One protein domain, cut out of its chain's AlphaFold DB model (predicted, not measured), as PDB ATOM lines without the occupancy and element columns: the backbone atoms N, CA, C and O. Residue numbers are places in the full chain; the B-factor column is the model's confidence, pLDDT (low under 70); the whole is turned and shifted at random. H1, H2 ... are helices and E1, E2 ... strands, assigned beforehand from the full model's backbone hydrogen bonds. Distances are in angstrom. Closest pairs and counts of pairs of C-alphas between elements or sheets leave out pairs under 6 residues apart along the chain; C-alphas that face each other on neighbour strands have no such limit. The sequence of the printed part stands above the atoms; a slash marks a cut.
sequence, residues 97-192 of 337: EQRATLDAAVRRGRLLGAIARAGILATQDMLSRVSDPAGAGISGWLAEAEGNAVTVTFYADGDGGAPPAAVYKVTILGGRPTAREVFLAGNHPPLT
ATOM      1  N   GLU A  97     145.501 117.309 159.411       96.75
ATOM      2  CA  GLU A  97     144.225 117.613 160.071       96.75
ATOM      3  C   GLU A  97     143.545 118.835 159.449       96.75
ATOM      4  O   GLU A  97     142.331 118.837 159.225       96.75
ATOM      5  N   GLN A  98     144.326 119.867 159.115       96.31
ATOM      6  CA  GLN A  98     143.809 121.047 158.424       96.31
ATOM      7  C   GLN A  98     143.288 120.681 157.032       96.31
ATOM      8  O   GLN A  98     142.192 121.095 156.661       96.31
ATOM      9  N   ARG A  99     144.015 119.842 156.282       97.12
ATOM     10  CA  ARG A  99     143.547 119.325 154.983       97.12
ATOM     11  C   ARG A  99     142.264 118.506 155.119       97.12
ATOM     12  O   ARG A  99     141.312 118.764 154.393       97.12
ATOM     13  N   ALA A 100     142.189 117.609 156.101       97.94
ATOM     14  CA  ALA A 100     140.973 116.840 156.364       97.94
ATOM     15  C   ALA A 100     139.774 117.739 156.728       97.94
ATOM     16  O   ALA A 100     138.641 117.455 156.328       97.94
ATOM     17  N   THR A 101     140.023 118.840 157.445       98.00
ATOM     18  CA  THR A 101     139.012 119.865 157.757       98.00
ATOM     19  C   THR A 101     138.512 120.555 156.488       98.00
ATOM     20  O   THR A 101     137.300 120.665 156.298       98.00
ATOM     21  N   LEU A 102     139.411 120.956 155.582       98.31
ATOM     22  CA  LEU A 102     139.035 121.539 154.288       98.31
ATOM     23  C   LEU A 102     138.237 120.548 153.431       98.31
ATOM     24  O   LEU A 102     137.196 120.905 152.887       98.31
ATOM     25  N   ASP A 103     138.656 119.284 153.373       98.38
ATOM     26  CA  ASP A 103     137.932 118.248 152.630       98.38
ATOM     27  C   ASP A 103     136.519 118.028 153.191       98.38
ATOM     28  O   ASP A 103     135.561 117.814 152.441       98.38
ATOM     29  N   ALA A 104     136.361 118.081 154.517       98.12
ATOM     30  CA  ALA A 104     135.055 118.012 155.167       98.12
ATOM     31  C   ALA A 104     134.184 119.232 154.830       98.12
ATOM     32  O   ALA A 104     133.005 119.057 154.502       98.12
ATOM     33  N   ALA A 105     134.764 120.435 154.842       98.56
ATOM     34  CA  ALA A 105     134.092 121.667 154.437       98.56
ATOM     35  C   ALA A 105     133.616 121.600 152.977       98.56
ATOM     36  O   ALA A 105     132.461 121.925 152.700       98.56
ATOM     37  N   VAL A 106     134.445 121.091 152.060       98.75
ATOM     38  CA  VAL A 106     134.082 120.885 150.646       98.75
ATOM     39  C   VAL A 106     132.913 119.918 150.510       98.75
ATOM     40  O   VAL A 106     131.914 120.242 149.863       98.75
ATOM     41  N   ARG A 107     132.986 118.740 151.146       97.94
ATOM     42  CA  ARG A 107     131.890 117.756 151.092       97.94
ATOM     43  C   ARG A 107     130.583 118.339 151.624       97.94
ATOM     44  O   ARG A 107     129.537 118.157 151.002       97.94
ATOM     45  N   ARG A 108     130.636 119.050 152.754       98.19
ATOM     46  CA  ARG A 108     129.450 119.667 153.356       98.19
ATOM     47  C   ARG A 108     128.900 120.801 152.490       98.19
ATOM     48  O   ARG A 108     127.702 120.805 152.238       98.19
ATOM     49  N   GLY A 109     129.733 121.711 151.992       98.44
ATOM     50  CA  GLY A 109     129.286 122.831 151.158       98.44
ATOM     51  C   GLY A 109     128.648 122.378 149.844       98.44
ATOM     52  O   GLY A 109     127.605 122.897 149.450       98.44
ATOM     53  N   ARG A 110     129.192 121.331 149.210       97.69
ATOM     54  CA  ARG A 110     128.584 120.709 148.019       97.69
ATOM     55  C   ARG A 110     127.229 120.073 148.316       97.69
ATOM     56  O   ARG A 110     126.319 120.194 147.501       97.69
ATOM     57  N   LEU A 111     127.083 119.427 149.476       96.50
ATOM     58  CA  LEU A 111     125.792 118.906 149.923       96.50
ATOM     59  C   LEU A 111     124.771 120.038 150.106       96.50
ATOM     60  O   LEU A 111     123.651 119.914 149.621       96.50
ATOM     61  N   LEU A 112     125.161 121.151 150.736       97.94
ATOM     62  CA  LEU A 112     124.289 122.325 150.878       97.94
ATOM     63  C   LEU A 112     123.872 122.887 149.516       97.94
ATOM     64  O   LEU A 112     122.692 123.152 149.306       97.94
ATOM     65  N   GLY A 113     124.807 122.993 148.568       96.25
ATOM     66  CA  GLY A 113     124.505 123.425 147.201       96.25
ATOM     67  C   GLY A 113     123.527 122.488 146.483       96.25
ATOM     68  O   GLY A 113     122.618 122.950 145.795       96.25
ATOM     69  N   ALA A 114     123.661 121.173 146.675       95.00
ATOM     70  CA  ALA A 114     122.735 120.190 146.114       95.00
ATOM     71  C   ALA A 114     121.326 120.301 146.723       95.00
ATOM     72  O   ALA A 114     120.345 120.293 145.979       95.00
ATOM     73  N   ILE A 115     121.234 120.453 148.049       96.62
ATOM     74  CA  ILE A 115     119.971 120.659 148.775       96.62
ATOM     75  C   ILE A 115     119.292 121.947 148.297       96.62
ATOM     76  O   ILE A 115     118.126 121.908 147.909       96.62
ATOM     77  N   ALA A 116     120.021 123.065 148.256       96.38
ATOM     78  CA  ALA A 116     119.490 124.356 147.821       96.38
ATOM     79  C   ALA A 116     118.987 124.306 146.372       96.38
ATOM     80  O   ALA A 116     117.854 124.694 146.095       96.38
ATOM     81  N   ARG A 117     119.777 123.740 145.449       95.25
ATOM     82  CA  ARG A 117     119.368 123.594 144.046       95.25
ATOM     83  C   ARG A 117     118.121 122.724 143.892       95.25
ATOM     84  O   ARG A 117     117.248 123.052 143.090       95.25
ATOM     85  N   ALA A 118     118.037 121.615 144.628       96.31
ATOM     86  CA  ALA A 118     116.853 120.764 144.613       96.31
ATOM     87  C   ALA A 118     115.630 121.512 145.156       96.31
ATOM     88  O   ALA A 118     114.577 121.452 144.528       96.31
ATOM     89  N   GLY A 119     115.786 122.265 146.249       96.25
ATOM     90  CA  GLY A 119     114.741 123.114 146.820       96.25
ATOM     91  C   GLY A 119     114.212 124.160 145.839       96.25
ATOM     92  O   GLY A 119     112.998 124.293 145.707       96.25
ATOM     93  N   ILE A 120     115.092 124.826 145.083       95.19
ATOM     94  CA  ILE A 120     114.700 125.808 144.055       95.19
ATOM     95  C   ILE A 120     113.849 125.148 142.967       95.19
ATOM     96  O   ILE A 120     112.715 125.559 142.717       95.19
ATOM     97  N   LEU A 121     114.360 124.072 142.359       96.75
ATOM     98  CA  LEU A 121     113.669 123.361 141.276       96.75
ATOM     99  C   LEU A 121     112.346 122.741 141.744       96.75
ATOM    100  O   LEU A 121     111.351 122.747 141.019       96.75
ATOM    101  N   ALA A 122     112.330 122.199 142.959       97.56
ATOM    102  CA  ALA A 122     111.142 121.625 143.561       97.56
ATOM    103  C   ALA A 122     110.098 122.696 143.893       97.56
ATOM    104  O   ALA A 122     108.913 122.457 143.684       97.56
ATOM    105  N   THR A 123     110.519 123.875 144.361       96.19
ATOM    106  CA  THR A 123     109.607 124.983 144.682       96.19
ATOM    107  C   THR A 123     108.948 125.519 143.417       96.19
ATOM    108  O   THR A 123     107.732 125.685 143.394       96.19
ATOM    109  N   GLN A 124     109.709 125.687 142.332       95.31
ATOM    110  CA  GLN A 124     109.163 126.039 141.016       95.31
ATOM    111  C   GLN A 124     108.092 125.047 140.550       95.31
ATOM    112  O   GLN A 124     106.997 125.435 140.142       95.31
ATOM    113  N   ASP A 125     108.398 123.750 140.627       97.25
ATOM    114  CA  ASP A 125     107.475 122.701 140.198       97.25
ATOM    115  C   ASP A 125     106.236 122.622 141.108       97.25
ATOM    116  O   ASP A 125     105.121 122.492 140.600       97.25
ATOM    117  N   MET A 126     106.404 122.778 142.425       96.62
ATOM    118  CA  MET A 126     105.315 122.815 143.406       96.62
ATOM    119  C   MET A 126     104.357 123.979 143.138       96.62
ATOM    120  O   MET A 126     103.152 123.762 143.033       96.62
ATOM    121  N   LEU A 127     104.874 125.190 142.925       94.88
ATOM    122  CA  LEU A 127     104.057 126.385 142.684       94.88
ATOM    123  C   LEU A 127     103.287 126.345 141.363       94.88
ATOM    124  O   LEU A 127     102.255 126.996 141.227       94.88
ATOM    125  N   SER A 128     103.738 125.543 140.398       94.25
ATOM    126  CA  SER A 128     102.976 125.296 139.168       94.25
ATOM    127  C   SER A 128     101.747 124.393 139.373       94.25
ATOM    128  O   SER A 128     100.960 124.204 138.444       94.25
ATOM    129  N   ARG A 129     101.586 123.797 140.565       92.44
ATOM    130  CA  ARG A 129     100.599 122.736 140.856       92.44
ATOM    131  C   ARG A 129      99.753 123.003 142.090       92.44
ATOM    132  O   ARG A 129      98.578 122.649 142.097       92.44
ATOM    133  N   VAL A 130     100.340 123.599 143.119       90.44
ATOM    134  CA  VAL A 130      99.656 124.002 144.344       90.44
ATOM    135  C   VAL A 130      99.386 125.496 144.231       90.44
ATOM    136  O   VAL A 130     100.280 126.315 144.418       90.44
ATOM    137  N   SER A 131      98.149 125.847 143.879       88.44
ATOM    138  CA  SER A 131      97.747 127.239 143.633       88.44
ATOM    139  C   SER A 131      97.743 128.108 144.891       88.44
ATOM    140  O   SER A 131      97.863 129.324 144.785       88.44
ATOM    141  N   ASP A 132      97.584 127.489 146.062       89.88
ATOM    142  CA  ASP A 132      97.587 128.155 147.363       89.88
ATOM    143  C   ASP A 132      98.426 127.352 148.383       89.88
ATOM    144  O   ASP A 132      97.879 126.572 149.167       89.88
ATOM    145  N   PRO A 133      99.769 127.484 148.358       90.94
ATOM    146  CA  PRO A 133     100.657 126.825 149.321       90.94
ATOM    147  C   PRO A 133     100.358 127.215 150.776       90.94
ATOM    148  O   PRO A 133     100.505 126.382 151.671       90.94
ATOM    149  N   ALA A 134      99.902 128.459 150.985       89.12
ATOM    150  CA  ALA A 134      99.466 129.005 152.269       89.12
ATOM    151  C   ALA A 134      98.287 128.225 152.830       89.12
ATOM    152  O   ALA A 134      98.365 127.657 153.918       89.12
ATOM    153  N   GLY A 135      97.206 128.163 152.054       88.06
ATOM    154  CA  GLY A 135      95.995 127.439 152.413       88.06
ATOM    155  C   GLY A 135      96.213 125.932 152.509       88.06
ATOM    156  O   GLY A 135      95.514 125.265 153.268       88.06
ATOM    157  N   ALA A 136      97.212 125.392 151.805       87.75
ATOM    158  CA  ALA A 136      97.648 124.004 151.955       87.75
ATOM    159  C   ALA A 136      98.462 123.748 153.243       87.75
ATOM    160  O   ALA A 136      98.783 122.596 153.544       87.75
ATOM    161  N   GLY A 137      98.785 124.800 154.002       89.44
ATOM    162  CA  GLY A 137      99.488 124.729 155.279       89.44
ATOM    163  C   GLY A 137     100.978 124.422 155.156       89.44
ATOM    164  O   GLY A 137     101.571 123.995 156.142       89.44
ATOM    165  N   ILE A 138     101.585 124.594 153.976       92.38
ATOM    166  CA  ILE A 138     103.003 124.272 153.778       92.38
ATOM    167  C   ILE A 138     103.856 125.189 154.660       92.38
ATOM    168  O   ILE A 138     103.838 126.403 154.487       92.38
ATOM    169  N   SER A 139     104.622 124.596 155.576       89.88
ATOM    170  CA  SER A 139     105.501 125.294 156.524       89.88
ATOM    171  C   SER A 139     106.982 125.233 156.125       89.88
ATOM    172  O   SER A 139     107.823 125.993 156.622       89.88
ATOM    173  N   GLY A 140     107.337 124.312 155.226       94.00
ATOM    174  CA  GLY A 140     108.706 124.106 154.777       94.00
ATOM    175  C   GLY A 140     108.859 122.937 153.813       94.00
ATOM    176  O   GLY A 140     107.887 122.324 153.367       94.00
ATOM    177  N   TRP A 141     110.113 122.624 153.494       97.44
ATOM    178  CA  TRP A 141     110.483 121.479 152.674       97.44
ATOM    179  C   TRP A 141     111.743 120.799 153.207       97.44
ATOM    180  O   TRP A 141     112.556 121.411 153.900       97.44
ATOM    181  N   LEU A 142     111.886 119.517 152.887       98.00
ATOM    182  CA  LEU A 142     113.019 118.670 153.251       98.00
ATOM    183  C   LEU A 142     113.544 117.981 151.996       98.00
ATOM    184  O   LEU A 142     112.747 117.572 151.157       98.00
ATOM    185  N   ALA A 143     114.863 117.848 151.872       96.75
ATOM    186  CA  ALA A 143     115.498 117.190 150.737       96.75
ATOM    187  C   ALA A 143     116.262 115.942 151.176       96.75
ATOM    188  O   ALA A 143     117.036 115.975 152.132       96.75
ATOM    189  N   GLU A 144     116.088 114.864 150.427       94.31
ATOM    190  CA  GLU A 144     116.723 113.575 150.666       94.31
ATOM    191  C   GLU A 144     117.404 113.081 149.399       94.31
ATOM    192  O   GLU A 144     116.820 113.098 148.315       94.31
ATOM    193  N   ALA A 145     118.648 112.631 149.530       91.12
ATOM    194  CA  ALA A 145     119.358 112.024 148.417       91.12
ATOM    195  C   ALA A 145     118.903 110.570 148.225       91.12
ATOM    196  O   ALA A 145     118.974 109.760 149.147       91.12
ATOM    197  N   GLU A 146     118.524 110.228 146.998       87.94
ATOM    198  CA  GLU A 146     118.177 108.878 146.561       87.94
ATOM    199  C   GLU A 146     119.056 108.518 145.357       87.94
ATOM    200  O   GLU A 146     118.717 108.764 144.197       87.94
ATOM    201  N   GLY A 147     120.251 107.984 145.625       88.06
ATOM    202  CA  GLY A 147     121.239 107.713 144.580       88.06
ATOM    203  C   GLY A 147     121.681 108.997 143.868       88.06
ATOM    204  O   GLY A 147     122.360 109.834 144.457       88.06
ATOM    205  N   ASN A 148     121.322 109.139 142.590       89.62
ATOM    206  CA  ASN A 148     121.593 110.329 141.773       89.62
ATOM    207  C   ASN A 148     120.401 111.300 141.676       89.62
ATOM    208  O   ASN A 148     120.481 112.289 140.941       89.62
ATOM    209  N   ALA A 149     119.310 111.014 142.384       94.69
ATOM    210  CA  ALA A 149     118.148 111.875 142.494       94.69
ATOM    211  C   ALA A 149     118.080 112.536 143.877       94.69
ATOM    212  O   ALA A 149     118.697 112.079 144.842       94.69
ATOM    213  N   VAL A 150     117.315 113.620 143.967       96.25
ATOM    214  CA  VAL A 150     116.950 114.255 145.234       96.25
ATOM    215  C   VAL A 150     115.435 114.321 145.315       96.25
ATOM    216  O   VAL A 150     114.800 114.954 144.471       96.25
ATOM    217  N   THR A 151     114.857 113.680 146.320       97.25
ATOM    218  CA  THR A 151     113.437 113.807 146.639       97.25
ATOM    219  C   THR A 151     113.255 114.993 147.571       97.25
ATOM    220  O   THR A 151     113.895 115.073 148.617       97.25
ATOM    221  N   VAL A 152     112.387 115.925 147.188       98.06
ATOM    222  CA  VAL A 152     111.993 117.069 148.007       98.06
ATOM    223  C   VAL A 152     110.553 116.881 148.457       98.06
ATOM    224  O   VAL A 152     109.661 116.700 147.628       98.06
ATOM    225  N   THR A 153     110.337 116.947 149.767       97.94
ATOM    226  CA  THR A 153     109.025 116.825 150.404       97.94
ATOM    227  C   THR A 153     108.666 118.150 151.064       97.94
ATOM    228  O   THR A 153     109.288 118.540 152.050       97.94
ATOM    229  N   PHE A 154     107.657 118.833 150.530       97.50
ATOM    230  CA  PHE A 154     106.984 119.958 151.170       97.50
ATOM    231  C   PHE A 154     105.981 119.416 152.173       97.50
ATOM    232  O   PHE A 154     105.228 118.486 151.867       97.50
ATOM    233  N   TYR A 155     105.970 119.996 153.362       95.81
ATOM    234  CA  TYR A 155     105.174 119.493 154.466       95.81
ATOM    235  C   TYR A 155     104.406 120.614 155.147       95.81
ATOM    236  O   TYR A 155     104.817 121.774 155.118       95.81
ATOM    237  N   ALA A 156     103.289 120.234 155.751       93.19
ATOM    238  CA  ALA A 156     102.559 121.052 156.693       93.19
ATOM    239  C   ALA A 156     102.967 120.678 158.112       93.19
ATOM    240  O   ALA A 156     103.230 119.507 158.420       93.19
ATOM    241  N   ASP A 157     102.995 121.679 158.980       87.38
ATOM    242  CA  ASP A 157     103.088 121.437 160.408       87.38
ATOM    243  C   ASP A 157     101.819 120.724 160.886       87.38
ATOM    244  O   ASP A 157     100.713 121.034 160.445       87.38
ATOM    245  N   GLY A 158     101.981 119.738 161.768       80.38
ATOM    246  CA  GLY A 158     100.838 119.115 162.424       80.38
ATOM    247  C   GLY A 158     100.240 120.054 163.472       80.38
ATOM    248  O   GLY A 158     100.955 120.833 164.108       80.38
ATOM    249  N   ASP A 159      98.929 119.973 163.671       77.44
ATOM    250  CA  ASP A 159      98.183 120.737 164.664       77.44
ATOM    251  C   ASP A 159      97.982 119.938 165.961       77.44
ATOM    252  O   ASP A 159      97.925 118.712 165.970       77.44
ATOM    253  N   GLY A 160      97.922 120.626 167.107       74.12
ATOM    254  CA  GLY A 160      97.542 119.999 168.384       74.12
ATOM    255  C   GLY A 160      98.394 118.794 168.822       74.12
ATOM    256  O   GLY A 160      97.906 117.957 169.578       74.12
ATOM    257  N   GLY A 161      99.644 118.688 168.355       74.75
ATOM    258  CA  GLY A 161     100.538 117.553 168.623       74.75
ATOM    259  C   GLY A 161     100.537 116.456 167.550       74.75
ATOM    260  O   GLY A 161     101.251 115.465 167.709       74.75
ATOM    261  N   ALA A 162      99.784 116.617 166.459       85.50
ATOM    262  CA  ALA A 162      99.885 115.752 165.290       85.50
ATOM    263  C   ALA A 162     101.296 115.824 164.665       85.50
ATOM    264  O   ALA A 162     101.960 116.867 164.727       85.50
ATOM    265  N   PRO A 163     101.789 114.728 164.059       89.88
ATOM    266  CA  PRO A 163     103.044 114.766 163.319       89.88
ATOM    267  C   PRO A 163     102.925 115.694 162.096       89.88
ATOM    268  O   PRO A 163     101.839 115.805 161.523       89.88
ATOM    269  N   PRO A 164     104.029 116.324 161.649       93.81
ATOM    270  CA  PRO A 164     104.067 116.992 160.351       93.81
ATOM    271  C   PRO A 164     103.640 116.028 159.242       93.81
ATOM    272  O   PRO A 164     103.905 114.829 159.346       93.81
ATOM    273  N   ALA A 165     103.021 116.527 158.177       94.75
ATOM    274  CA  ALA A 165     102.479 115.687 157.110       94.75
ATOM    275  C   ALA A 165     102.878 116.199 155.723       94.75
ATOM    276  O   ALA A 165     102.990 117.406 155.508       94.75
ATOM    277  N   ALA A 166     103.115 115.290 154.776       95.81
ATOM    278  CA  ALA A 166     103.520 115.660 153.423       95.81
ATOM    279  C   ALA A 166     102.348 116.276 152.645       95.81
ATOM    280  O   ALA A 166     101.246 115.732 152.629       95.81
ATOM    281  N   VAL A 167     102.617 117.382 151.952       94.94
ATOM    282  CA  VAL A 167     101.653 118.098 151.099       94.94
ATOM    283  C   VAL A 167     101.999 117.915 149.625       94.94
ATOM    284  O   VAL A 167     101.138 117.636 148.791       94.94
ATOM    285  N   TYR A 168     103.285 118.015 149.298       95.94
ATOM    286  CA  TYR A 168     103.785 117.837 147.944       95.94
ATOM    287  C   TYR A 168     105.138 117.142 147.981       95.94
ATOM    288  O   TYR A 168     106.004 117.516 148.767       95.94
ATOM    289  N   LYS A 169     105.348 116.151 147.123       97.00
ATOM    290  CA  LYS A 169     106.632 115.465 146.982       97.00
ATOM    291  C   LYS A 169     107.040 115.435 145.523       97.00
ATOM    292  O   LYS A 169     106.220 115.179 144.641       97.00
ATOM    293  N   VAL A 170     108.318 115.675 145.268       97.75
ATOM    294  CA  VAL A 170     108.874 115.683 143.917       97.75
ATOM    295  C   VAL A 170     110.294 115.139 143.901       97.75
ATOM    296  O   VAL A 170     111.123 115.516 144.721       97.75
ATOM    297  N   THR A 171     110.592 114.273 142.936       98.06
ATOM    298  CA  THR A 171     111.937 113.724 142.730       98.06
ATOM    299  C   THR A 171     112.633 114.458 141.593       98.06
ATOM    300  O   THR A 171     112.189 114.421 140.440       98.06
ATOM    301  N   ILE A 172     113.750 115.108 141.905       97.12
ATOM    302  CA  ILE A 172     114.613 115.822 140.967       97.12
ATOM    303  C   ILE A 172     115.746 114.898 140.521       97.12
ATOM    304  O   ILE A 172     116.560 114.465 141.332       97.12
ATOM    305  N   LEU A 173     115.845 114.640 139.218       95.44
ATOM    306  CA  LEU A 173     116.918 113.852 138.614       95.44
ATOM    307  C   LEU A 173     117.494 114.604 137.413       95.44
ATOM    308  O   LEU A 173     116.766 115.035 136.518       95.44
ATOM    309  N   GLY A 174     118.818 114.786 137.394       90.50
ATOM    310  CA  GLY A 174     119.494 115.521 136.321       90.50
ATOM    311  C   GLY A 174     118.986 116.960 136.163       90.50
ATOM    312  O   GLY A 174     118.879 117.453 135.043       90.50
ATOM    313  N   GLY A 175     118.610 117.606 137.275       90.69
ATOM    314  CA  GLY A 175     118.088 118.975 137.290       90.69
ATOM    315  C   GLY A 175     116.651 119.123 136.783       90.69
ATOM    316  O   GLY A 175     116.253 120.229 136.440       90.69
ATOM    317  N   ARG A 176     115.877 118.034 136.701       94.31
ATOM    318  CA  ARG A 176     114.482 118.059 136.239       94.31
ATOM    319  C   ARG A 176     113.574 117.268 137.179       94.31
ATOM    320  O   ARG A 176     114.008 116.229 137.677       94.31
ATOM    321  N   PRO A 177     112.316 117.685 137.389       95.62
ATOM    322  CA  PRO A 177     111.378 116.902 138.174       95.62
ATOM    323  C   PRO A 177     110.829 115.716 137.365       95.62
ATOM    324  O   PRO A 177     110.291 115.886 136.267       95.62
ATOM    325  N   THR A 178     110.974 114.507 137.911       96.44
ATOM    326  CA  THR A 178     110.733 113.220 137.225       96.44
ATOM    327  C   THR A 178     109.591 112.398 137.817       96.44
ATOM    328  O   THR A 178     108.896 111.720 137.066       96.44
ATOM    329  N   ALA A 179     109.335 112.511 139.119       95.31
ATOM    330  CA  ALA A 179     108.199 111.894 139.804       95.31
ATOM    331  C   ALA A 179     107.566 112.905 140.762       95.31
ATOM    332  O   ALA A 179     108.270 113.782 141.267       95.31
ATOM    333  N   ARG A 180     106.244 112.830 140.953       95.38
ATOM    334  CA  ARG A 180     105.466 113.805 141.725       95.38
ATOM    335  C   ARG A 180     104.321 113.135 142.456       95.38
ATOM    336  O   ARG A 180     103.656 112.273 141.887       95.38
ATOM    337  N   GLU A 181     104.049 113.618 143.654       94.00
ATOM    338  CA  GLU A 181     102.892 113.241 144.453       94.00
ATOM    339  C   GLU A 181     102.309 114.524 145.060       94.00
ATOM    340  O   GLU A 181     103.000 115.256 145.766       94.00
ATOM    341  N   VAL A 182     101.046 114.824 144.742       91.25
ATOM    342  CA  VAL A 182     100.277 115.902 145.383       91.25
ATOM    343  C   VAL A 182      99.313 115.232 146.348       91.25
ATOM    344  O   VAL A 182      98.480 114.430 145.919       91.25
ATOM    345  N   PHE A 183      99.402 115.564 147.631       87.19
ATOM    346  CA  PHE A 183      98.474 115.058 148.631       87.19
ATOM    347  C   PHE A 183      97.323 116.057 148.763       87.19
ATOM    348  O   PHE A 183      97.527 117.224 149.078       87.19
ATOM    349  N   LEU A 184      96.109 115.617 148.422       70.25
ATOM    350  CA  LEU A 184      94.920 116.469 148.464       70.25
ATOM    351  C   LEU A 184      94.538 116.800 149.913       70.25
ATOM    352  O   LEU A 184      94.722 115.977 150.816       70.25
ATOM    353  N   ALA A 185      93.940 117.981 150.101       68.38
ATOM    354  CA  ALA A 185      93.479 118.464 151.397       68.38
ATOM    355  C   ALA A 185      92.623 117.404 152.116       68.38
ATOM    356  O   ALA A 185      91.600 116.953 151.597       68.38
ATOM    357  N   GLY A 186      93.066 117.000 153.311       65.75
ATOM    358  CA  GLY A 186      92.396 116.009 154.162       65.75
ATOM    359  C   GLY A 186      93.001 114.600 154.147       65.75
ATOM    360  O   GLY A 186      92.573 113.771 154.946       65.75
ATOM    361  N   ASN A 187      94.000 114.316 153.302       77.81
ATOM    362  CA  ASN A 187      94.729 113.039 153.315       77.81
ATOM    363  C   ASN A 187      96.245 113.235 153.138       77.81
ATOM    364  O   ASN A 187      96.852 112.710 152.202       77.81
ATOM    365  N   HIS A 188      96.853 114.032 154.019       86.56
ATOM    366  CA  HIS A 188      98.303 114.224 154.048       86.56
ATOM    367  C   HIS A 188      98.951 113.068 154.824       86.56
ATOM    368  O   HIS A 188      98.659 112.905 156.014       86.56
ATOM    369  N   PRO A 189      99.814 112.244 154.203       91.75
ATOM    370  CA  PRO A 189     100.479 111.173 154.927       91.75
ATOM    371  C   PRO A 189     101.446 111.775 155.959       91.75
ATOM    372  O   PRO A 189     102.191 112.706 155.630       91.75
ATOM    373  N   PRO A 190     101.459 111.266 157.203       94.50
ATOM    374  CA  PRO A 190     102.362 111.769 158.226       94.50
ATOM    375  C   PRO A 190     103.815 111.527 157.813       94.50
ATOM    376  O   PRO A 190     104.164 110.465 157.292       94.50
ATOM    377  N   LEU A 191     104.681 112.499 158.087       95.00
ATOM    378  CA  LEU A 191     106.118 112.292 158.027       95.00
ATOM    379  C   LEU A 191     106.506 111.303 159.128       95.00
ATOM    380  O   LEU A 191     106.084 111.423 160.278       95.00
ATOM    381  N   THR A 192     107.344 110.333 158.779       92.06
ATOM    382  CA  THR A 192     107.828 109.302 159.705       92.06
ATOM    383  C   THR A 192     109.347 109.202 159.665       92.06
ATOM    384  O   THR A 192     109.979 109.653 158.710       92.06
TER     385      THR A 192
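What this domain is: This is residues 97 to 192 of the 337 residues of an uncharacterized protein of Alphaproteobacteria bacterium (UniProt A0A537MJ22). One long helix, H1, packs with residues 111 to 126 over one face of a strongly twisted four-stranded sheet, while its residues 97 to 110 stick out as a free arm. The sheet, E1 - E2 - E3 - E4, is a meander, each strand the antiparallel neighbour of the one before; with H1 on one face it makes two layers. The printed part has 96 residues, with one named helix followed by four named strands; the class is mixed, helices and strands. It is loose, with a radius of gyration of the C-alphas of 15.5 A, and elongated, spanning 52 by 32 by 21 A; without the arm the body spans 37 by 25 by 18 A.

How they stand to each other: Start at H1, residues 97 to 127, where every O i to N i+4 pair is within hydrogen-bond range. A short link leads to E1, residues 138 to 146; the closest C-alphas of the two, Ile 115 and Ala 143, are 6.0 A apart. E2, residues 149 to 156, forms a hairpin with E1; look for N 142 and O 153, within hydrogen-bond range at 2.9 A. E3, residues 165 to 173, bends by 57 degrees at residue 168 and forms a hairpin with E2, with N 152 and O 170 at 2.8 A. E4, residues 176 to 182, forms a hairpin with E3, with N 171 and O 179 at 2.9 A. H1 is on this sheet: the C-alpha of Ala 122 is 6.4 A from that of Val 170, the closest pair of H1 and E3. The edge strands E1 and E4 are apart.

Where its parts are: Find C-alpha 97 at (144.225, 117.613, 160.071); from there H1 runs 44.6 A to C-alpha 127 at (104.057, 126.385, 142.684). E1 measures 22.8 A, E2 23.0 A, E3 23.5 A and E4 17.0 A from first to last C-alpha, E4 ending at C-alpha 182 (100.277, 115.902, 145.383).

The domain as a whole: The C-alphas farthest apart, Glu 97 and Gly 186, are 52.2 A apart. The printed part has no cut, and no link is long. Confidence is low, under 70, at residues 185 to 186.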